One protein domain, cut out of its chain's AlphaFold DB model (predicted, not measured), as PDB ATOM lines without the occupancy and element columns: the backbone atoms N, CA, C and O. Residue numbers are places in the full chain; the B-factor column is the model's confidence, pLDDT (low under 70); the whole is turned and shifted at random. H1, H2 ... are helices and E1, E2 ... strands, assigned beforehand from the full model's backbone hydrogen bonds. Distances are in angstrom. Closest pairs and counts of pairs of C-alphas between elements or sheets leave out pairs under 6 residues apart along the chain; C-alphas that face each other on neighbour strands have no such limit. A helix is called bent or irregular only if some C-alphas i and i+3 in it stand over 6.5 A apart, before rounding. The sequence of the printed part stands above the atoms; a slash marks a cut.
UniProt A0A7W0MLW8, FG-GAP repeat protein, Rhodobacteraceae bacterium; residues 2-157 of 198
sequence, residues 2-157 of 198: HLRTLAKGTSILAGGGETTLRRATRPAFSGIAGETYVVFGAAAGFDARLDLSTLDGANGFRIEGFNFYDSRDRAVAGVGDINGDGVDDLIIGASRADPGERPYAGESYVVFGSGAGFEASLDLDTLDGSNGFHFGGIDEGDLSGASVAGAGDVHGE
ATOM      1  N   HIS A   2     -36.101 -24.437  30.634       25.45
ATOM      2  CA  HIS A   2     -34.702 -24.027  30.398       25.45
ATOM      3  C   HIS A   2     -34.133 -23.484  31.706       25.45
ATOM      4  O   HIS A   2     -34.587 -22.429  32.163       25.45
ATOM      5  N   LEU A   3     -33.163 -24.180  32.301       26.95
ATOM      6  CA  LEU A   3     -32.486 -23.709  33.500       26.95
ATOM      7  C   LEU A   3     -31.481 -22.622  33.085       26.95
ATOM      8  O   LEU A   3     -30.401 -22.877  32.563       26.95
ATOM      9  N   ARG A   4     -31.850 -21.349  33.262       27.92
ATOM     10  CA  ARG A   4     -30.896 -20.240  33.118       27.92
ATOM     11  C   ARG A   4     -30.133 -20.085  34.428       27.92
ATOM     12  O   ARG A   4     -30.536 -19.311  35.291       27.92
ATOM     13  N   THR A   5     -29.041 -20.823  34.574       33.50
ATOM     14  CA  THR A   5     -28.179 -20.754  35.758       33.50
ATOM     15  C   THR A   5     -27.392 -19.440  35.767       33.50
ATOM     16  O   THR A   5     -26.402 -19.278  35.057       33.50
ATOM     17  N   LEU A   6     -27.816 -18.476  36.589       29.47
ATOM     18  CA  LEU A   6     -27.014 -17.312  36.985       29.47
ATOM     19  C   LEU A   6     -26.133 -17.696  38.189       29.47
ATOM     20  O   LEU A   6     -26.298 -17.177  39.286       29.47
ATOM     21  N   ALA A   7     -25.183 -18.615  38.002       32.88
ATOM     22  CA  ALA A   7     -24.171 -18.920  39.018       32.88
ATOM     23  C   ALA A   7     -22.930 -18.041  38.796       32.88
ATOM     24  O   ALA A   7     -21.916 -18.457  38.242       32.88
ATOM     25  N   LYS A   8     -23.028 -16.777  39.211       29.92
ATOM     26  CA  LYS A   8     -21.868 -15.952  39.576       29.92
ATOM     27  C   LYS A   8     -22.196 -15.291  40.908       29.92
ATOM     28  O   LYS A   8     -22.865 -14.264  40.926       29.92
ATOM     29  N   GLY A   9     -21.760 -15.883  42.016       27.69
ATOM     30  CA  GLY A   9     -22.032 -15.321  43.335       27.69
ATOM     31  C   GLY A   9     -21.346 -16.074  44.464       27.69
ATOM     32  O   GLY A   9     -21.633 -17.236  44.707       27.69
ATOM     33  N   THR A  10     -20.442 -15.366  45.129       32.91
ATOM     34  CA  THR A  10     -19.734 -15.666  46.379       32.91
ATOM     35  C   THR A  10     -20.645 -16.091  47.535       32.91
ATOM     36  O   THR A  10     -21.687 -15.476  47.760       32.91
ATOM     37  N   SER A  11     -20.185 -17.074  48.315       33.38
ATOM     38  CA  SER A  11     -20.786 -17.581  49.556       33.38
ATOM     39  C   SER A  11     -20.990 -16.475  50.607       33.38
ATOM     40  O   SER A  11     -20.083 -15.678  50.859       33.38
ATOM     41  N   ILE A  12     -22.164 -16.433  51.249       30.11
ATOM     42  CA  ILE A  12     -22.513 -15.476  52.316       30.11
ATOM     43  C   ILE A  12     -22.479 -16.210  53.669       30.11
ATOM     44  O   ILE A  12     -23.170 -17.206  53.850       30.11
ATOM     45  N   LEU A  13     -21.666 -15.720  54.615       30.53
ATOM     46  CA  LEU A  13     -21.472 -16.271  55.970       30.53
ATOM     47  C   LEU A  13     -22.462 -15.666  56.985       30.53
ATOM     48  O   LEU A  13     -22.574 -14.444  57.076       30.53
ATOM     49  N   ALA A  14     -23.082 -16.500  57.829       27.86
ATOM     50  CA  ALA A  14     -23.751 -16.089  59.071       27.86
ATOM     51  C   ALA A  14     -23.378 -17.069  60.202       27.86
ATOM     52  O   ALA A  14     -23.388 -18.276  59.988       27.86
ATOM     53  N   GLY A  15     -22.991 -16.566  61.382       32.50
ATOM     54  CA  GLY A  15     -22.425 -17.378  62.471       32.50
ATOM     55  C   GLY A  15     -23.130 -17.254  63.827       32.50
ATOM     56  O   GLY A  15     -23.869 -16.301  64.058       32.50
ATOM     57  N   GLY A  16     -22.810 -18.195  64.733       29.41
ATOM     58  CA  GLY A  16     -22.943 -18.065  66.197       29.41
ATOM     59  C   GLY A  16     -23.271 -19.359  66.978       29.41
ATOM     60  O   GLY A  16     -24.303 -19.963  66.715       29.41
ATOM     61  N   GLY A  17     -22.455 -19.704  67.999       28.08
ATOM     62  CA  GLY A  17     -22.905 -20.354  69.259       28.08
ATOM     63  C   GLY A  17     -22.343 -21.740  69.677       28.08
ATOM     64  O   GLY A  17     -22.694 -22.744  69.077       28.08
ATOM     65  N   GLU A  18     -21.558 -21.772  70.773       39.25
ATOM     66  CA  GLU A  18     -21.003 -22.890  71.607       39.25
ATOM     67  C   GLU A  18     -21.998 -24.031  72.009       39.25
ATOM     68  O   GLU A  18     -23.186 -23.766  72.123       39.25
ATOM     69  N   THR A  19     -21.669 -25.300  72.370       35.88
ATOM     70  CA  THR A  19     -20.835 -25.797  73.507       35.88
ATOM     71  C   THR A  19     -20.808 -27.361  73.634       35.88
ATOM     72  O   THR A  19     -21.781 -28.033  73.315       35.88
ATOM     73  N   THR A  20     -19.762 -27.890  74.303       29.38
ATOM     74  CA  THR A  20     -19.623 -29.169  75.079       29.38
ATOM     75  C   THR A  20     -19.283 -30.510  74.388       29.38
ATOM     76  O   THR A  20     -20.073 -31.119  73.680       29.38
ATOM     77  N   LEU A  21     -18.099 -31.039  74.736       44.53
ATOM     78  CA  LEU A  21     -17.482 -32.278  74.242       44.53
ATOM     79  C   LEU A  21     -17.917 -33.540  75.011       44.53
ATOM     80  O   LEU A  21     -17.719 -33.609  76.226       44.53
ATOM     81  N   ARG A  22     -18.330 -34.599  74.292       33.56
ATOM     82  CA  ARG A  22     -18.101 -36.010  74.675       33.56
ATOM     83  C   ARG A  22     -17.924 -36.924  73.451       33.56
ATOM     84  O   ARG A  22     -18.794 -36.998  72.601       33.56
ATOM     85  N   ARG A  23     -16.846 -37.719  73.521       36.34
ATOM     86  CA  ARG A  23     -16.484 -38.918  72.734       36.34
ATOM     87  C   ARG A  23     -15.952 -38.690  71.310       36.34
ATOM     88  O   ARG A  23     -16.501 -37.944  70.518       36.34
ATOM     89  N   ALA A  24     -14.842 -39.376  71.047       41.19
ATOM     90  CA  ALA A  24     -14.052 -39.397  69.826       41.19
ATOM     91  C   ALA A  24     -14.852 -39.789  68.569       41.19
ATOM     92  O   ALA A  24     -14.942 -40.957  68.211       41.19
ATOM     93  N   THR A  25     -15.363 -38.765  67.906       38.88
ATOM     94  CA  THR A  25     -15.268 -38.502  66.467       38.88
ATOM     95  C   THR A  25     -14.702 -37.078  66.430       38.88
ATOM     96  O   THR A  25     -14.982 -36.312  67.359       38.88
ATOM     97  N   ARG A  26     -13.825 -36.716  65.483       37.94
ATOM     98  CA  ARG A  26     -13.264 -35.345  65.427       37.94
ATOM     99  C   ARG A  26     -14.431 -34.358  65.602       37.94
ATOM    100  O   ARG A  26     -15.427 -34.532  64.903       37.94
ATOM    101  N   PRO A  27     -14.388 -33.432  66.581       32.69
ATOM    102  CA  PRO A  27     -15.553 -32.627  66.909       32.69
ATOM    103  C   PRO A  27     -15.951 -31.883  65.643       32.69
ATOM    104  O   PRO A  27     -15.143 -31.126  65.102       32.69
ATOM    105  N   ALA A  28     -17.173 -32.127  65.167       44.03
ATOM    106  CA  ALA A  28     -17.838 -31.194  64.282       44.03
ATOM    107  C   ALA A  28     -17.872 -29.881  65.064       44.03
ATOM    108  O   ALA A  28     -18.654 -29.714  66.001       44.03
ATOM    109  N   PHE A  29     -16.916 -29.001  64.774       41.75
ATOM    110  CA  PHE A  29     -16.964 -27.634  65.246       41.75
ATOM    111  C   PHE A  29     -18.212 -27.040  64.599       41.75
ATOM    112  O   PHE A  29     -18.205 -26.644  63.438       41.75
ATOM    113  N   SER A  30     -19.310 -27.068  65.354       59.00
ATOM    114  CA  SER A  30     -20.503 -26.289  65.072       59.00
ATOM    115  C   SER A  30     -20.094 -24.828  65.169       59.00
ATOM    116  O   SER A  30     -19.858 -24.289  66.251       59.00
ATOM    117  N   GLY A  31     -19.880 -24.223  64.015       41.56
ATOM    118  CA  GLY A  31     -19.440 -22.850  63.915       41.56
ATOM    119  C   GLY A  31     -18.931 -22.606  62.515       41.56
ATOM    120  O   GLY A  31     -17.726 -22.645  62.313       41.56
ATOM    121  N   ILE A  32     -19.872 -22.338  61.600       46.59
ATOM    122  CA  ILE A  32     -19.729 -21.988  60.174       46.59
ATOM    123  C   ILE A  32     -19.169 -23.085  59.254       46.59
ATOM    124  O   ILE A  32     -18.132 -22.906  58.620       46.59
ATOM    125  N   ALA A  33     -19.910 -24.190  59.095       54.47
ATOM    126  CA  ALA A  33     -19.900 -24.881  57.804       54.47
ATOM    127  C   ALA A  33     -20.541 -23.939  56.770       54.47
ATOM    128  O   ALA A  33     -21.592 -23.350  57.021       54.47
ATOM    129  N   GLY A  34     -19.863 -23.702  55.650       58.59
ATOM    130  CA  GLY A  34     -20.456 -22.963  54.542       58.59
ATOM    131  C   GLY A  34     -21.596 -23.771  53.928       58.59
ATOM    132  O   GLY A  34     -21.355 -24.809  53.306       58.59
ATOM    133  N   GLU A  35     -22.819 -23.277  54.087       72.88
ATOM    134  CA  GLU A  35     -24.004 -23.843  53.448       72.88
ATOM    135  C   GLU A  35     -24.026 -23.461  51.966       72.88
ATOM    136  O   GLU A  35     -23.783 -22.307  51.600       72.88
ATOM    137  N   THR A  36     -24.304 -24.435  51.102       80.25
ATOM    138  CA  THR A  36     -24.489 -24.194  49.665       80.25
ATOM    139  C   THR A  36     -25.949 -24.423  49.318       80.25
ATOM    140  O   THR A  36     -26.547 -25.399  49.760       80.25
ATOM    141  N   TYR A  37     -26.520 -23.520  48.525       86.25
ATOM    142  CA  TYR A  37     -27.917 -23.577  48.114       86.25
ATOM    143  C   TYR A  37     -28.015 -23.516  46.597       86.25
ATOM    144  O   TYR A  37     -27.292 -22.759  45.947       86.25
ATOM    145  N   VAL A  38     -28.952 -24.281  46.049       87.50
ATOM    146  CA  VAL A  38     -29.367 -24.209  44.651       87.50
ATOM    147  C   VAL A  38     -30.745 -23.573  44.622       87.50
ATOM    148  O   VAL A  38     -31.634 -23.990  45.355       87.50
ATOM    149  N   VAL A  39     -30.928 -22.562  43.778       88.38
ATOM    150  CA  VAL A  39     -32.218 -21.888  43.590       88.38
ATOM    151  C   VAL A  39     -32.636 -22.052  42.138       88.38
ATOM    152  O   VAL A  39     -31.879 -21.705  41.229       88.38
ATOM    153  N   PHE A  40     -33.842 -22.567  41.909       85.94
ATOM    154  CA  PHE A  40     -34.361 -22.766  40.560       85.94
ATOM    155  C   PHE A  40     -34.941 -21.479  40.002       85.94
ATOM    156  O   PHE A  40     -35.728 -20.802  40.656       85.94
ATOM    157  N   GLY A  41     -34.578 -21.153  38.760       81.81
ATOM    158  CA  GLY A  41     -35.063 -19.949  38.093       81.81
ATOM    159  C   GLY A  41     -36.591 -19.906  37.997       81.81
ATOM    160  O   GLY A  41     -37.216 -20.843  37.504       81.81
ATOM    161  N   ALA A  42     -37.187 -18.785  38.402       82.00
ATOM    162  CA  ALA A  42     -38.624 -18.548  38.302       82.00
ATOM    163  C   ALA A  42     -38.958 -17.630  37.115       82.00
ATOM    164  O   ALA A  42     -38.348 -16.575  36.937       82.00
ATOM    165  N   ALA A  43     -39.972 -17.989  36.319       83.19
ATOM    166  CA  ALA A  43     -40.418 -17.176  35.178       83.19
ATOM    167  C   ALA A  43     -40.964 -15.799  35.599       83.19
ATOM    168  O   ALA A  43     -40.842 -14.830  34.855       83.19
ATOM    169  N   ALA A  44     -41.535 -15.715  36.802       87.19
ATOM    170  CA  ALA A  44     -41.980 -14.462  37.406       87.19
ATOM    171  C   ALA A  44     -40.814 -13.587  37.916       87.19
ATOM    172  O   ALA A  44     -41.039 -12.441  38.297       87.19
ATOM    173  N   GLY A  45     -39.580 -14.102  37.899       87.62
ATOM    174  CA  GLY A  45     -38.421 -13.480  38.530       87.62
ATOM    175  C   GLY A  45     -38.367 -13.732  40.038       87.62
ATOM    176  O   GLY A  45     -39.109 -14.554  40.573       87.62
ATOM    177  N   PHE A  46     -37.462 -13.019  40.706       89.00
ATOM    178  CA  PHE A  46     -37.282 -13.053  42.156       89.00
ATOM    179  C   PHE A  46     -37.402 -11.649  42.736       89.00
ATOM    180  O   PHE A  46     -37.054 -10.665  42.076       89.00
ATOM    181  N   ASP A  47     -37.819 -11.575  43.997       89.44
ATOM    182  CA  ASP A  47     -37.668 -10.363  44.791       89.44
ATOM    183  C   ASP A  47     -36.186 -10.026  45.001       89.44
ATOM    184  O   ASP A  47     -35.305 -10.887  44.952       89.44
ATOM    185  N   ALA A  48     -35.901  -8.757  45.307       91.50
ATOM    186  CA  ALA A  48     -34.540  -8.299  45.599       91.50
ATOM    187  C   ALA A  48     -33.906  -9.010  46.813       91.50
ATOM    188  O   ALA A  48     -32.686  -8.989  46.980       91.50
ATOM    189  N   ARG A  49     -34.731  -9.629  47.664       90.56
ATOM    190  CA  ARG A  49     -34.314 -10.486  48.769       90.56
ATOM    191  C   ARG A  49     -35.061 -11.812  48.675       90.56
ATOM    192  O   ARG A  49     -36.273 -11.835  48.843       90.56
ATOM    193  N   LEU A  50     -34.315 -12.895  48.489       88.00
ATOM    194  CA  LEU A  50     -34.825 -14.256  48.604       88.00
ATOM    195  C   LEU A  50     -34.543 -14.797  50.011       88.00
ATOM    196  O   LEU A  50     -33.415 -14.697  50.500       88.00
ATOM    197  N   ASP A  51     -35.562 -15.347  50.665       90.06
ATOM    198  CA  ASP A  51     -35.407 -16.074  51.923       90.06
ATOM    199  C   ASP A  51     -35.078 -17.542  51.623       90.06
ATOM    200  O   ASP A  51     -35.878 -18.261  51.037       90.06
ATOM    201  N   LEU A  52     -33.882 -17.994  52.003       87.69
ATOM    202  CA  LEU A  52     -33.417 -19.358  51.727       87.69
ATOM    203  C   LEU A  52     -34.078 -20.406  52.633       87.69
ATOM    204  O   LEU A  52     -33.963 -21.601  52.376       87.69
ATOM    205  N   SER A  53     -34.778 -19.979  53.687       89.31
ATOM    206  CA  SER A  53     -35.544 -20.889  54.547       89.31
ATOM    207  C   SER A  53     -36.832 -21.384  53.890       89.31
ATOM    208  O   SER A  53     -37.404 -22.370  54.345       89.31
ATOM    209  N   THR A  54     -37.270 -20.738  52.804       90.38
ATOM    210  CA  THR A  54     -38.457 -21.145  52.042       90.38
ATOM    211  C   THR A  54     -38.145 -22.174  50.959       90.38
ATOM    212  O   THR A  54     -39.022 -22.477  50.150       90.38
ATOM    213  N   LEU A  55     -36.900 -22.655  50.888       90.62
ATOM    214  CA  LEU A  55     -36.511 -23.674  49.926       90.62
ATOM    215  C   LEU A  55     -37.132 -25.024  50.294       90.62
ATOM    216  O   LEU A  55     -36.986 -25.486  51.424       90.62
ATOM    217  N   ASP A  56     -37.838 -25.630  49.342       91.56
ATOM    218  CA  ASP A  56     -38.657 -26.831  49.555       91.56
ATOM    219  C   ASP A  56     -38.368 -27.966  48.562       91.56
ATOM    220  O   ASP A  56     -39.044 -28.989  48.575       91.56
ATOM    221  N   GLY A  57     -37.368 -27.782  47.701       89.06
ATOM    222  CA  GLY A  57     -36.987 -28.718  46.651       89.06
ATOM    223  C   GLY A  57     -37.745 -28.537  45.331       89.06
ATOM    224  O   GLY A  57     -37.271 -29.000  44.292       89.06
ATOM    225  N   ALA A  58     -38.853 -27.787  45.320       88.12
ATOM    226  CA  ALA A  58     -39.554 -27.372  44.101       88.12
ATOM    227  C   ALA A  58     -39.083 -26.000  43.593       88.12
ATOM    228  O   ALA A  58     -39.156 -25.718  42.396       88.12
ATOM    229  N   ASN A  59     -38.598 -25.141  44.489       86.12
ATOM    230  CA  ASN A  59     -38.026 -23.826  44.168       86.12
ATOM    231  C   ASN A  59     -36.492 -23.760  44.360       86.12
ATOM    232  O   ASN A  59     -35.861 -22.747  44.044       86.12
ATOM    233  N   GLY A  60     -35.888 -24.846  44.841       89.56
ATOM    234  CA  GLY A  60     -34.472 -24.957  45.170       89.56
ATOM    235  C   GLY A  60     -34.260 -25.763  46.450       89.56
ATOM    236  O   GLY A  60     -35.221 -26.158  47.098       89.56
ATOM    237  N   PHE A  61     -33.008 -26.014  46.821       90.19
ATOM    238  CA  PHE A  61     -32.656 -26.877  47.950       90.19
ATOM    239  C   PHE A  61     -31.293 -26.514  48.555       90.19
ATOM    240  O   PHE A  61     -30.469 -25.840  47.929       90.19
ATOM    241  N   ARG A  62     -31.056 -26.962  49.791       89.44
ATOM    242  CA  ARG A  62     -29.752 -26.918  50.469       89.44
ATOM    243  C   ARG A  62     -28.933 -28.156  50.111       89.44
ATOM    244  O   ARG A  62     -29.489 -29.242  50.015       89.44
ATOM    245  N   ILE A  63     -27.622 -28.001  49.951       86.44
ATOM    246  CA  ILE A  63     -26.691 -29.117  49.755       86.44
ATOM    247  C   ILE A  63     -25.937 -29.389  51.061       86.44
ATOM    248  O   ILE A  63     -25.270 -28.498  51.593       86.44
ATOM    249  N   GLU A  64     -26.005 -30.635  51.517       84.88
ATOM    250  CA  GLU A  64     -25.343 -31.192  52.698       84.88
ATOM    251  C   GLU A  64     -24.235 -32.187  52.303       84.88
ATOM    252  O   GLU A  64     -24.014 -32.439  51.119       84.88
ATOM    253  N   GLY A  65     -23.506 -32.719  53.291       72.62
ATOM    254  CA  GLY A  65     -22.436 -33.704  53.059       72.62
ATOM    255  C   GLY A  65     -21.016 -33.123  52.998       72.62
ATOM    256  O   GLY A  65     -20.121 -33.735  52.434       72.62
ATOM    257  N   PHE A  66     -20.776 -31.934  53.566       69.44
ATOM    258  CA  PHE A  66     -19.436 -31.322  53.582       69.44
ATOM    259  C   PHE A  66     -18.869 -31.221  54.986       69.44
ATOM    260  O   PHE A  66     -19.577 -30.841  55.924       69.44
ATOM    261  N   ASN A  67     -17.560 -31.443  55.121       64.69
ATOM    262  CA  ASN A  67     -16.872 -31.107  56.355       64.69
ATOM    263  C   ASN A  67     -16.545 -29.611  56.412       64.69
ATOM    264  O   ASN A  67     -16.391 -28.911  55.410       64.69
ATOM    265  N   PHE A  68     -16.392 -29.111  57.638       57.41
ATOM    266  CA  PHE A  68     -16.086 -27.710  57.936       57.41
ATOM    267  C   PHE A  68     -14.899 -27.147  57.125       57.41
ATOM    268  O   PHE A  68     -14.955 -26.009  56.654       57.41
ATOM    269  N   TYR A  69     -13.842 -27.941  56.929       54.84
ATOM    270  CA  TYR A  69     -12.624 -27.521  56.227       54.84
ATOM    271  C   TYR A  69     -12.791 -27.430  54.704       54.84
ATOM    272  O   TYR A  69     -12.060 -26.677  54.053       54.84
ATOM    273  N   ASP A  70     -13.809 -28.098  54.168       56.84
ATOM    274  CA  ASP A  70     -14.063 -28.237  52.733       56.84
ATOM    275  C   ASP A  70     -14.820 -27.018  52.183       56.84
ATOM    276  O   ASP A  70     -14.885 -26.775  50.979       56.84
ATOM    277  N   SER A  71     -15.395 -26.216  53.085       58.56
ATOM    278  CA  SER A  71     -16.398 -25.200  52.769       58.56
ATOM    279  C   SER A  71     -15.869 -23.900  52.150       58.56
ATOM    280  O   SER A  71     -16.660 -23.085  51.673       58.56
ATOM    281  N   ARG A  72     -14.548 -23.674  52.149       59.34
ATOM    282  CA  ARG A  72     -13.957 -22.393  51.711       59.34
ATOM    283  C   ARG A  72     -13.728 -22.280  50.206       59.34
ATOM    284  O   ARG A  72     -13.728 -21.160  49.712       59.34
ATOM    285  N   ASP A  73     -13.617 -23.401  49.499       67.06
ATOM    286  CA  ASP A  73     -13.274 -23.445  48.071       67.06
ATOM    287  C   ASP A  73     -14.293 -24.302  47.302       67.06
ATOM    288  O   ASP A  73     -13.969 -25.297  46.653       67.06
ATOM    289  N   ARG A  74     -15.569 -23.928  47.441       73.81
ATOM    290  CA  ARG A  74     -16.690 -24.588  46.769       73.81
ATOM    291  C   ARG A  74     -17.062 -23.857  45.493       73.81
ATOM    292  O   ARG A  74     -17.196 -22.633  45.494       73.81
ATOM    293  N   ALA A  75     -17.302 -24.611  44.431       73.94
ATOM    294  CA  ALA A  75     -17.790 -24.081  43.166       73.94
ATOM    295  C   ALA A  75     -18.988 -24.907  42.686       73.94
ATOM    296  O   ALA A  75     -18.976 -26.127  42.784       73.94
ATOM    297  N   VAL A  76     -20.028 -24.246  42.176       78.62
ATOM    298  CA  VAL A  76     -21.221 -24.905  41.624       78.62
ATOM    299  C   VAL A  76     -21.461 -24.378  40.220       78.62
ATOM    300  O   VAL A  76     -21.425 -23.165  39.997       78.62
ATOM    301  N   ALA A  77     -21.726 -25.277  39.277       79.56
ATOM    302  CA  ALA A  77     -22.095 -24.922  37.915       79.56
ATOM    303  C   ALA A  77     -23.201 -25.842  37.387       79.56
ATOM    304  O   ALA A  77     -23.240 -27.027  37.703       79.56
ATOM    305  N   GLY A  78     -24.084 -25.288  36.552       79.56
ATOM    306  CA  GLY A  78     -24.974 -26.101  35.722       79.56
ATOM    307  C   GLY A  78     -24.200 -26.614  34.516       79.56
ATOM    308  O   GLY A  78     -23.523 -25.824  33.856       79.56
ATOM    309  N   VAL A  79     -24.279 -27.912  34.251       78.19
ATOM    310  CA  VAL A  79     -23.482 -28.595  33.216       78.19
ATOM    311  C   VAL A  79     -24.311 -29.069  32.027       78.19
ATOM    312  O   VAL A  79     -23.745 -29.658  31.114       78.19
ATOM    313  N   GLY A  80     -25.599 -28.715  32.005       83.62
ATOM    314  CA  GLY A  80     -26.565 -29.279  31.067       83.62
ATOM    315  C   GLY A  80     -26.993 -30.670  31.518       83.62
ATOM    316  O   GLY A  80     -26.538 -31.155  32.547       83.62
ATOM    317  N   ASP A  81     -27.890 -31.291  30.774       86.94
ATOM    318  CA  ASP A  81     -28.284 -32.688  30.961       86.94
ATOM    319  C   ASP A  81     -27.104 -33.605  30.575       86.94
ATOM    320  O   ASP A  81     -26.650 -33.520  29.440       86.94
ATOM    321  N   ILE A  82     -26.563 -34.426  31.482       86.31
ATOM    322  CA  ILE A  82     -25.445 -35.375  31.265       86.31
ATOM    323  C   ILE A  82     -25.949 -36.820  31.156       86.31
ATOM    324  O   ILE A  82     -25.290 -37.651  30.526       86.31
ATOM    325  N   ASN A  83     -27.120 -37.131  31.710       87.38
ATOM    326  CA  ASN A  83     -27.680 -38.483  31.693       87.38
ATOM    327  C   ASN A  83     -28.702 -38.724  30.555       87.38
ATOM    328  O   ASN A  83     -29.092 -39.871  30.321       87.38
ATOM    329  N   GLY A  84     -29.090 -37.681  29.820       88.12
ATOM    330  CA  GLY A  84     -29.990 -37.716  28.669       88.12
ATOM    331  C   GLY A  84     -31.475 -37.810  29.032       88.12
ATOM    332  O   GLY A  84     -32.261 -38.318  28.225       88.12
ATOM    333  N   ASP A  85     -31.874 -37.390  30.235       86.06
ATOM    334  CA  ASP A  85     -33.261 -37.475  30.713       86.06
ATOM    335  C   ASP A  85     -34.122 -36.233  30.401       86.06
ATOM    336  O   ASP A  85     -35.344 -36.230  30.603       86.06
ATOM    337  N   GLY A  86     -33.509 -35.202  29.822       87.06
ATOM    338  CA  GLY A  86     -34.118 -33.933  29.457       87.06
ATOM    339  C   GLY A  86     -34.140 -32.888  30.576       87.06
ATOM    340  O   GLY A  86     -34.834 -31.872  30.420       87.06
ATOM    341  N   VAL A  87     -33.433 -33.111  31.688       87.56
ATOM    342  CA  VAL A  87     -33.301 -32.183  32.818       87.56
ATOM    343  C   VAL A  87     -31.835 -31.787  33.003       87.56
ATOM    344  O   VAL A  87     -30.943 -32.616  32.964       87.56
ATOM    345  N   ASP A  88     -31.576 -30.491  33.199       86.38
ATOM    346  CA  ASP A  88     -30.207 -29.999  33.384       86.38
ATOM    347  C   ASP A  88     -29.608 -30.479  34.722       86.38
ATOM    348  O   ASP A  88     -30.219 -30.305  35.783       86.38
ATOM    349  N   ASP A  89     -28.373 -30.980  34.672       88.06
ATOM    350  CA  ASP A  89     -27.607 -31.480  35.811       88.06
ATOM    351  C   ASP A  89     -26.692 -30.411  36.428       88.06
ATOM    352  O   ASP A  89     -26.408 -29.340  35.863       88.06
ATOM    353  N   LEU A  90     -26.185 -30.725  37.621       89.38
ATOM    354  CA  LEU A  90     -25.317 -29.858  38.411       89.38
ATOM    355  C   LEU A  90     -23.978 -30.535  38.687       89.38
ATOM    356  O   LEU A  90     -23.925 -31.714  39.025       89.38
ATOM    357  N   ILE A  91     -22.900 -29.755  38.631       87.31
ATOM    358  CA  ILE A  91     -21.598 -30.156  39.162       87.31
ATOM    359  C   ILE A  91     -21.222 -29.272  40.348       87.31
ATOM    360  O   ILE A  91     -21.394 -28.047  40.325       87.31
ATOM    361  N   ILE A  92     -20.694 -29.904  41.388       86.88
ATOM    362  CA  ILE A  92     -20.257 -29.276  42.628       86.88
ATOM    363  C   ILE A  92     -18.802 -29.674  42.848       86.88
ATOM    364  O   ILE A  92     -18.481 -30.856  42.895       86.88
ATOM    365  N   GLY A  93     -17.920 -28.694  42.982       85.94
ATOM    366  CA  GLY A  93     -16.528 -28.887  43.364       85.94
ATOM    367  C   GLY A  93     -16.310 -28.555  44.838       85.94
ATOM    368  O   GLY A  93     -16.834 -27.554  45.334       85.94
ATOM    369  N   ALA A  94     -15.531 -29.386  45.523       85.75
ATOM    370  CA  ALA A  94     -15.092 -29.213  46.900       85.75
ATOM    371  C   ALA A  94     -13.584 -29.493  46.984       85.75
ATOM    372  O   ALA A  94     -13.151 -30.571  47.382       85.75
ATOM    373  N   SER A  95     -12.751 -28.518  46.614       82.81
ATOM    374  CA  SER A  95     -11.309 -28.753  46.422       82.81
ATOM    375  C   SER A  95     -10.500 -29.002  47.681       82.81
ATOM    376  O   SER A  95      -9.328 -29.347  47.601       82.81
ATOM    377  N   ARG A  96     -11.104 -28.810  48.849       82.19
ATOM    378  CA  ARG A  96     -10.488 -29.106  50.142       82.19
ATOM    379  C   ARG A  96     -11.035 -30.365  50.801       82.19
ATOM    380  O   ARG A  96     -10.601 -30.644  51.907       82.19
ATOM    381  N   ALA A  97     -11.947 -31.078  50.139       82.81
ATOM    382  CA  ALA A  97     -12.439 -32.355  50.630       82.81
ATOM    383  C   ALA A  97     -11.300 -33.373  50.759       82.81
ATOM    384  O   ALA A  97     -10.323 -33.335  50.000       82.81
ATOM    385  N   ASP A  98     -11.476 -34.296  51.703       84.75
ATOM    386  CA  ASP A  98     -10.496 -35.320  52.065       84.75
ATOM    387  C   ASP A  98     -10.995 -36.736  51.686       84.75
ATOM    388  O   ASP A  98     -11.176 -37.587  52.570       84.75
ATOM    389  N   PRO A  99     -11.270 -37.025  50.395       84.38
ATOM    390  CA  PRO A  99     -11.831 -38.306  49.980       84.38
ATOM    391  C   PRO A  99     -10.909 -39.459  50.380       84.38
ATOM    392  O   PRO A  99      -9.711 -39.463  50.091       84.38
ATOM    393  N   GLY A 100     -11.468 -40.468  51.053       83.50
ATOM    394  CA  GLY A 100     -10.709 -41.626  51.535       83.50
ATOM    395  C   GLY A 100      -9.521 -41.255  52.430       83.50
ATOM    396  O   GLY A 100      -8.462 -41.863  52.298       83.50
ATOM    397  N   GLU A 101      -9.695 -40.243  53.287       83.88
ATOM    398  CA  GLU A 101      -8.687 -39.734  54.228       83.88
ATOM    399  C   GLU A 101      -7.435 -39.126  53.568       83.88
ATOM    400  O   GLU A 101      -6.390 -39.044  54.212       83.88
ATOM    401  N   ARG A 102      -7.519 -38.683  52.303       85.88
ATOM    402  CA  ARG A 102      -6.422 -37.993  51.597       85.88
ATOM    403  C   ARG A 102      -6.569 -36.475  51.714       85.88
ATOM    404  O   ARG A 102      -7.429 -35.919  51.031       85.88
ATOM    405  N   PRO A 103      -5.746 -35.793  52.532       84.44
ATOM    406  CA  PRO A 103      -5.910 -34.368  52.784       84.44
ATOM    407  C   PRO A 103      -5.896 -33.523  51.505       84.44
ATOM    408  O   PRO A 103      -4.990 -33.635  50.682       84.44
ATOM    409  N   TYR A 104      -6.879 -32.642  51.335       84.31
ATOM    410  CA  TYR A 104      -6.945 -31.700  50.213       84.31
ATOM    411  C   TYR A 104      -6.858 -32.348  48.820       84.31
ATOM    412  O   TYR A 104      -6.499 -31.677  47.850       84.31
ATOM    413  N   ALA A 105      -7.158 -33.644  48.693       86.38
ATOM    414  CA  ALA A 105      -7.248 -34.276  47.380       86.38
ATOM    415  C   ALA A 105      -8.397 -33.652  46.566       86.38
ATOM    416  O   ALA A 105      -8.326 -33.555  45.341       86.38
ATOM    417  N   GLY A 106      -9.417 -33.138  47.259       87.81
ATOM    418  CA  GLY A 106     -10.573 -32.489  46.668       87.81
ATOM    419  C   GLY A 106     -11.551 -33.498  46.080       87.81
ATOM    420  O   GLY A 106     -11.192 -34.627  45.756       87.81
ATOM    421  N   GLU A 107     -12.806 -33.100  45.943       87.50
ATOM    422  CA  GLU A 107     -13.865 -33.962  45.428       87.50
ATOM    423  C   GLU A 107     -14.782 -33.181  44.493       87.50
ATOM    424  O   GLU A 107     -15.005 -31.980  44.659       87.50
ATOM    425  N   SER A 108     -15.278 -33.858  43.463       89.00
ATOM    426  CA  SER A 108     -16.272 -33.319  42.543       89.00
ATOM    427  C   SER A 108     -17.484 -34.235  42.519       89.00
ATOM    428  O   SER A 108     -17.348 -35.452  42.415       89.00
ATOM    429  N   TYR A 109     -18.667 -33.640  42.577       90.50
ATOM    430  CA  TYR A 109     -19.948 -34.330  42.599       90.50
ATOM    431  C   TYR A 109     -20.755 -33.899  41.385       90.50
ATOM    432  O   TYR A 109     -20.834 -32.708  41.086       90.50
ATOM    433  N   VAL A 110     -21.361 -34.859  40.705       91.31
ATOM    434  CA  VAL A 110     -22.361 -34.649  39.663       91.31
ATOM    435  C   VAL A 110     -23.698 -35.084  40.239       91.31
ATOM    436  O   VAL A 110     -23.845 -36.223  40.669       91.31
ATOM    437  N   VAL A 111     -24.660 -34.171  40.260       92.56
ATOM    438  CA  VAL A 111     -26.027 -34.416  40.723       92.56
ATOM    439  C   VAL A 111     -26.933 -34.381  39.507       92.56
ATOM    440  O   VAL A 111     -26.963 -33.366  38.804       92.56
ATOM    441  N   PHE A 112     -27.666 -35.469  39.280       92.25
ATOM    442  CA  PHE A 112     -28.623 -35.520  38.186       92.25
ATOM    443  C   PHE A 112     -29.861 -34.695  38.513       92.25
ATOM    444  O   PHE A 112     -30.387 -34.745  39.629       92.25
ATOM    445  N   GLY A 113     -30.309 -33.919  37.534       90.75
ATOM    446  CA  GLY A 113     -31.567 -33.211  37.556       90.75
ATOM    447  C   GLY A 113     -32.731 -34.180  37.734       90.75
ATOM    448  O   GLY A 113     -32.665 -35.360  37.412       90.75
ATOM    449  N   SER A 114     -33.831 -33.680  38.292       88.69
ATOM    450  CA  SER A 114     -35.028 -34.485  38.511       88.69
ATOM    451  C   SER A 114     -36.267 -33.710  38.096       88.69
ATOM    452  O   SER A 114     -36.594 -32.663  38.660       88.69
ATOM    453  N   GLY A 115     -37.016 -34.268  37.143       84.88
ATOM    454  CA  GLY A 115     -38.346 -33.772  36.784       84.88
ATOM    455  C   GLY A 115     -39.393 -33.999  37.883       84.88
ATOM    456  O   GLY A 115     -40.447 -33.366  37.858       84.88
ATOM    457  N   ALA A 116     -39.106 -34.876  38.852       85.62
ATOM    458  CA  ALA A 116     -39.931 -35.081  40.041       85.62
ATOM    459  C   ALA A 116     -39.659 -34.037  41.143       85.62
ATOM    460  O   ALA A 116     -40.406 -33.986  42.118       85.62
ATOM    461  N   GLY A 117     -38.635 -33.193  40.970       85.31
ATOM    462  CA  GLY A 117     -38.149 -32.264  41.987       85.31
ATOM    463  C   GLY A 117     -37.117 -32.899  42.920       85.31
ATOM    464  O   GLY A 117     -36.740 -34.063  42.759       85.31
ATOM    465  N   PHE A 118     -36.656 -32.097  43.877       90.44
ATOM    466  CA  PHE A 118     -35.756 -32.508  44.954       90.44
ATOM    467  C   PHE A 118     -36.469 -32.396  46.301       90.44
ATOM    468  O   PHE A 118     -37.559 -31.836  46.393       90.44
ATOM    469  N   GLU A 119     -35.831 -32.901  47.350       92.69
ATOM    470  CA  GLU A 119     -36.160 -32.536  48.725       92.69
ATOM    471  C   GLU A 119     -35.566 -31.159  49.064       92.69
ATOM    472  O   GLU A 119     -34.661 -30.668  48.388       92.69
ATOM    473  N   ALA A 120     -36.022 -30.544  50.157       90.56
ATOM    474  CA  ALA A 120     -35.471 -29.273  50.643       90.56
ATOM    475  C   ALA A 120     -33.970 -29.348  50.994       90.56
ATOM    476  O   ALA A 120     -33.284 -28.322  51.033       90.56
ATOM    477  N   SER A 121     -33.469 -30.557  51.261       90.12
ATOM    478  CA  SER A 121     -32.063 -30.847  51.523       90.12
ATOM    479  C   SER A 121     -31.599 -32.040  50.693       90.12
ATOM    480  O   SER A 121     -32.267 -33.072  50.679       90.12
ATOM    481  N   LEU A 122     -30.451 -31.899  50.037       90.25
ATOM    482  CA  LEU A 122     -29.770 -32.960  49.306       90.25
ATOM    483  C   LEU A 122     -28.461 -33.307  50.015       90.25
ATOM    484  O   LEU A 122     -27.551 -32.482  50.066       90.25
ATOM    485  N   ASP A 123     -28.362 -34.540  50.499       90.25
ATOM    486  CA  ASP A 123     -27.135 -35.095  51.068       90.25
ATOM    487  C   ASP A 123     -26.301 -35.776  49.974       90.25
ATOM    488  O   ASP A 123     -26.753 -36.734  49.341       90.25
ATOM    489  N   LEU A 124     -25.084 -35.283  49.736       88.50
ATOM    490  CA  LEU A 124     -24.208 -35.825  48.698       88.50
ATOM    491  C   LEU A 124     -23.671 -37.225  49.001       88.50
ATOM    492  O   LEU A 124     -23.292 -37.936  48.069       88.50
ATOM    493  N   ASP A 125     -23.712 -37.662  50.260       87.75
ATOM    494  CA  ASP A 125     -23.345 -39.035  50.622       87.75
ATOM    495  C   ASP A 125     -24.384 -40.055  50.119       87.75
ATOM    496  O   ASP A 125     -24.123 -41.259  50.081       87.75
ATOM    497  N   THR A 126     -25.567 -39.587  49.699       90.69
ATOM    498  CA  THR A 126     -26.645 -40.433  49.165       90.69
ATOM    499  C   THR A 126     -26.574 -40.640  47.650       90.69
ATOM    500  O   THR A 126     -27.463 -41.278  47.080       90.69
ATOM    501  N   LEU A 127     -25.537 -40.119  46.983       92.12
ATOM    502  CA  LEU A 127     -25.347 -40.317  45.547       92.12
ATOM    503  C   LEU A 127     -24.970 -41.773  45.230       92.12
ATOM    504  O   LEU A 127     -23.948 -42.270  45.703       92.12
ATOM    505  N   ASP A 128     -25.770 -42.449  44.402       94.12
ATOM    506  CA  ASP A 128     -25.681 -43.903  44.174       94.12
ATOM    507  C   ASP A 128     -25.555 -44.327  42.698       94.12
ATOM    508  O   ASP A 128     -25.561 -45.515  42.372       94.12
ATOM    509  N   GLY A 129     -25.425 -43.361  41.791       93.50
ATOM    510  CA  GLY A 129     -25.376 -43.563  40.344       93.50
ATOM    511  C   GLY A 129     -26.730 -43.425  39.648       93.50
ATOM    512  O   GLY A 129     -26.752 -43.246  38.432       93.50
ATOM    513  N   SER A 130     -27.849 -43.468  40.377       92.94
ATOM    514  CA  SER A 130     -29.189 -43.194  39.833       92.94
ATOM    515  C   SER A 130     -29.610 -41.731  39.989       92.94
ATOM    516  O   SER A 130     -30.357 -41.215  39.165       92.94
ATOM    517  N   ASN A 131     -29.093 -41.056  41.016       91.88
ATOM    518  CA  ASN A 131     -29.338 -39.647  41.351       91.88
ATOM    519  C   ASN A 131     -28.082 -38.760  41.188       91.88
ATOM    520  O   ASN A 131     -28.123 -37.555  41.437       91.88
ATOM    521  N   GLY A 132     -26.962 -39.352  40.772       93.94
ATOM    522  CA  GLY A 132     -25.681 -38.681  40.589       93.94
ATOM    523  C   GLY A 132     -24.507 -39.556  41.018       93.94
ATOM    524  O   GLY A 132     -24.678 -40.718  41.375       93.94
ATOM    525  N   PHE A 133     -23.299 -39.010  40.970       93.62
ATOM    526  CA  PHE A 133     -22.066 -39.698  41.354       93.62
ATOM    527  C   PHE A 133     -20.997 -38.695  41.787       93.62
ATOM    528  O   PHE A 133     -21.120 -37.496  41.548       93.62
ATOM    529  N   HIS A 134     -19.915 -39.173  42.397       91.88
ATOM    530  CA  HIS A 134     -18.789 -38.330  42.791       91.88
ATOM    531  C   HIS A 134     -17.450 -38.982  42.468       91.88
ATOM    532  O   HIS A 134     -17.355 -40.193  42.253       91.88
ATOM    533  N   PHE A 135     -16.409 -38.161  42.402       88.88
ATOM    534  CA  PHE A 135     -15.039 -38.603  42.204       88.88
ATOM    535  C   PHE A 135     -14.073 -37.705  42.977       88.88
ATOM    536  O   PHE A 135     -14.079 -36.478  42.852       88.88
ATOM    537  N   GLY A 136     -13.229 -38.351  43.778       88.44
ATOM    538  CA  GLY A 136     -12.180 -37.701  44.552       88.44
ATOM    539  C   GLY A 136     -10.876 -37.556  43.773       88.44
ATOM    540  O   GLY A 136     -10.601 -38.318  42.843       88.44
ATOM    541  N   GLY A 137     -10.046 -36.605  44.195       86.62
ATOM    542  CA  GLY A 137      -8.642 -36.535  43.811       86.62
ATOM    543  C   GLY A 137      -7.897 -37.822  44.163       86.62
ATOM    544  O   GLY A 137      -8.261 -38.562  45.094       86.62
ATOM    545  N   ILE A 138      -6.868 -38.100  43.370       87.75
ATOM    546  CA  ILE A 138      -6.096 -39.336  43.453       87.75
ATOM    547  C   ILE A 138      -5.085 -39.201  44.589       87.75
ATOM    548  O   ILE A 138      -5.038 -40.074  45.456       87.75
ATOM    549  N   ASP A 139      -4.363 -38.082  44.624       87.38
ATOM    550  CA  ASP A 139      -3.285 -37.815  45.567       87.38
ATOM    551  C   ASP A 139      -3.597 -36.635  46.504       87.38
ATOM    552  O   ASP A 139      -4.481 -35.807  46.272       87.38
ATOM    553  N   GLU A 140      -2.856 -36.577  47.613       87.75
ATOM    554  CA  GLU A 140      -2.916 -35.471  48.571       87.75
ATOM    555  C   GLU A 140      -2.574 -34.142  47.878       87.75
ATOM    556  O   GLU A 140      -1.530 -34.011  47.238       87.75
ATOM    557  N   GLY A 141      -3.436 -33.136  48.037       81.31
ATOM    558  CA  GLY A 141      -3.217 -31.814  47.449       81.31
ATOM    559  C   GLY A 141      -3.506 -31.699  45.948       81.31
ATOM    560  O   GLY A 141      -3.140 -30.679  45.361       81.31
ATOM    561  N   ASP A 142      -4.177 -32.679  45.334       84.25
ATOM    562  CA  ASP A 142      -4.669 -32.579  43.948       84.25
ATOM    563  C   ASP A 142      -5.658 -31.420  43.753       84.25
ATOM    564  O   ASP A 142      -5.757 -30.859  42.658       84.25
ATOM    565  N   LEU A 143      -6.385 -31.041  44.813       81.94
ATOM    566  CA  LEU A 143      -7.381 -29.970  44.799       81.94
ATOM    567  C   LEU A 143      -8.453 -30.165  43.705       81.94
ATOM    568  O   LEU A 143      -8.919 -29.196  43.096       81.94
ATOM    569  N   SER A 144      -8.858 -31.413  43.446       81.94
ATOM    570  CA  SER A 144      -9.908 -31.730  42.471       81.94
ATOM    571  C   SER A 144     -11.194 -30.960  42.784       81.94
ATOM    572  O   SER A 144     -11.596 -30.839  43.936       81.94
ATOM    573  N   GLY A 145     -11.848 -30.402  41.765       78.75
ATOM    574  CA  GLY A 145     -13.031 -29.556  41.958       78.75
ATOM    575  C   GLY A 145     -12.736 -28.097  42.338       78.75
ATOM    576  O   GLY A 145     -13.668 -27.363  42.650       78.75
ATOM    577  N   ALA A 146     -11.478 -27.632  42.273       76.81
ATOM    578  CA  ALA A 146     -11.115 -26.223  42.534       76.81
ATOM    579  C   ALA A 146     -11.794 -25.217  41.597       76.81
ATOM    580  O   ALA A 146     -12.008 -24.059  41.956       76.81
ATOM    581  N   SER A 147     -12.146 -25.649  40.389       74.69
ATOM    582  CA  SER A 147     -12.964 -24.864  39.476       74.69
ATOM    583  C   SER A 147     -13.884 -25.780  38.698       74.69
ATOM    584  O   SER A 147     -13.422 -26.745  38.090       74.69
ATOM    585  N   VAL A 148     -15.162 -25.426  38.652       70.88
ATOM    586  CA  VAL A 148     -16.128 -26.038  37.745       70.88
ATOM    587  C   VAL A 148     -16.749 -24.960  36.864       70.88
ATOM    588  O   VAL A 148     -16.945 -23.821  37.292       70.88
ATOM    589  N   ALA A 149     -17.028 -25.311  35.615       73.06
ATOM    590  CA  ALA A 149     -17.686 -24.446  34.646       73.06
ATOM    591  C   ALA A 149     -18.741 -25.255  33.892       73.06
ATOM    592  O   ALA A 149     -18.593 -26.464  33.722       73.06
ATOM    593  N   GLY A 150     -19.801 -24.582  33.444       65.88
ATOM    594  CA  GLY A 150     -20.847 -25.243  32.674       65.88
ATOM    595  C   GLY A 150     -20.322 -25.732  31.329       65.88
ATOM    596  O   GLY A 150     -19.666 -24.975  30.612       65.88
ATOM    597  N   ALA A 151     -20.619 -26.987  30.997       63.12
ATOM    598  CA  ALA A 151     -20.213 -27.608  29.739       63.12
ATOM    599  C   ALA A 151     -21.093 -27.180  28.546       63.12
ATOM    600  O   ALA A 151     -20.680 -27.320  27.397       63.12
ATOM    601  N   GLY A 152     -22.263 -26.591  28.813       64.12
ATOM    602  CA  GLY A 152     -23.278 -26.324  27.796       64.12
ATOM    603  C   GLY A 152     -24.128 -27.564  27.531       64.12
ATOM    604  O   GLY A 152     -24.213 -28.441  28.380       64.12
ATOM    605  N   ASP A 153     -24.770 -27.623  26.369       63.44
ATOM    606  CA  ASP A 153     -25.473 -28.830  25.931       63.44
ATOM    607  C   ASP A 153     -24.438 -29.873  25.480       63.44
ATOM    608  O   ASP A 153     -23.769 -29.688  24.458       63.44
ATOM    609  N   VAL A 154     -24.236 -30.916  26.287       65.75
ATOM    610  CA  VAL A 154     -23.263 -31.991  26.013       65.75
ATOM    611  C   VAL A 154     -23.839 -33.084  25.113       65.75
ATOM    612  O   VAL A 154     -23.091 -33.863  24.517       65.75
ATOM    613  N   HIS A 155     -25.161 -33.099  24.978       62.88
ATOM    614  CA  HIS A 155     -25.925 -33.951  24.087       62.88
ATOM    615  C   HIS A 155     -26.185 -33.148  22.813       62.88
ATOM    616  O   HIS A 155     -26.738 -32.062  22.854       62.88
ATOM    617  N   GLY A 156     -25.712 -33.592  21.651       51.88
ATOM    618  CA  GLY A 156     -25.662 -32.785  20.419       51.88
ATOM    619  C   GLY A 156     -27.016 -32.427  19.781       51.88
ATOM    620  O   GLY A 156     -27.070 -32.205  18.570       51.88
ATOM    621  N   GLU A 157     -28.108 -32.382  20.546       62.31
ATOM    622  CA  GLU A 157     -29.481 -32.415  20.048       62.31
ATOM    623  C   GLU A 157     -30.127 -31.023  19.928       62.31
ATOM    624  O   GLU A 157     -31.025 -30.847  19.099       62.31
TER     625      GLU A 157
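What this domain is: This is residues 2 to 157 of the 198 residues of the protein "FG-GAP repeat protein" of Rhodobacteraceae bacterium (UniProt A0A7W0MLW8). With little regular structure, two small sheets, mixed E1-E2-E6 and antiparallel E3-E4-E5-E7, stand partly face to face; residues 20 to 27 and 43 to 49 stick out. The 156 printed residues include seven named strands and, after E2, helix H1: mostly strand, 40 residues in named elements. The whole is compact, radius of gyration of the C-alphas 16.5 A, spanning 52 by 38 by 26 A.

Where its parts are: E1 is residues 36-39, from C-alpha 36 at (-24.489, -24.194, 49.665), E2 60-64, H1 68-72, E3 74-80, 19.1 A long, E4 89-94, E5 107-111, E6 121-123 and E7 132-136, to C-alpha 136 at (-12.180, -37.701, 44.552).

How they stand to each other: E3, E4 and E5 form a meander, successive antiparallel hairpins: N 77 to O 91 is 3.0 A, N 92 to O 109 2.8 A. H1 only grazes their sheet; only just irregular, C-alphas 69 and 72 being 7.0 A apart, it has 0 O i to N i+4 and 0 O i to N i+3 pairs within hydrogen-bond range.

The domain as a whole: The printed part has no cut, long links E1 to E2 and E4 to E5, and pLDDT under 70 at residues 2-34, 66-73 and 150-157.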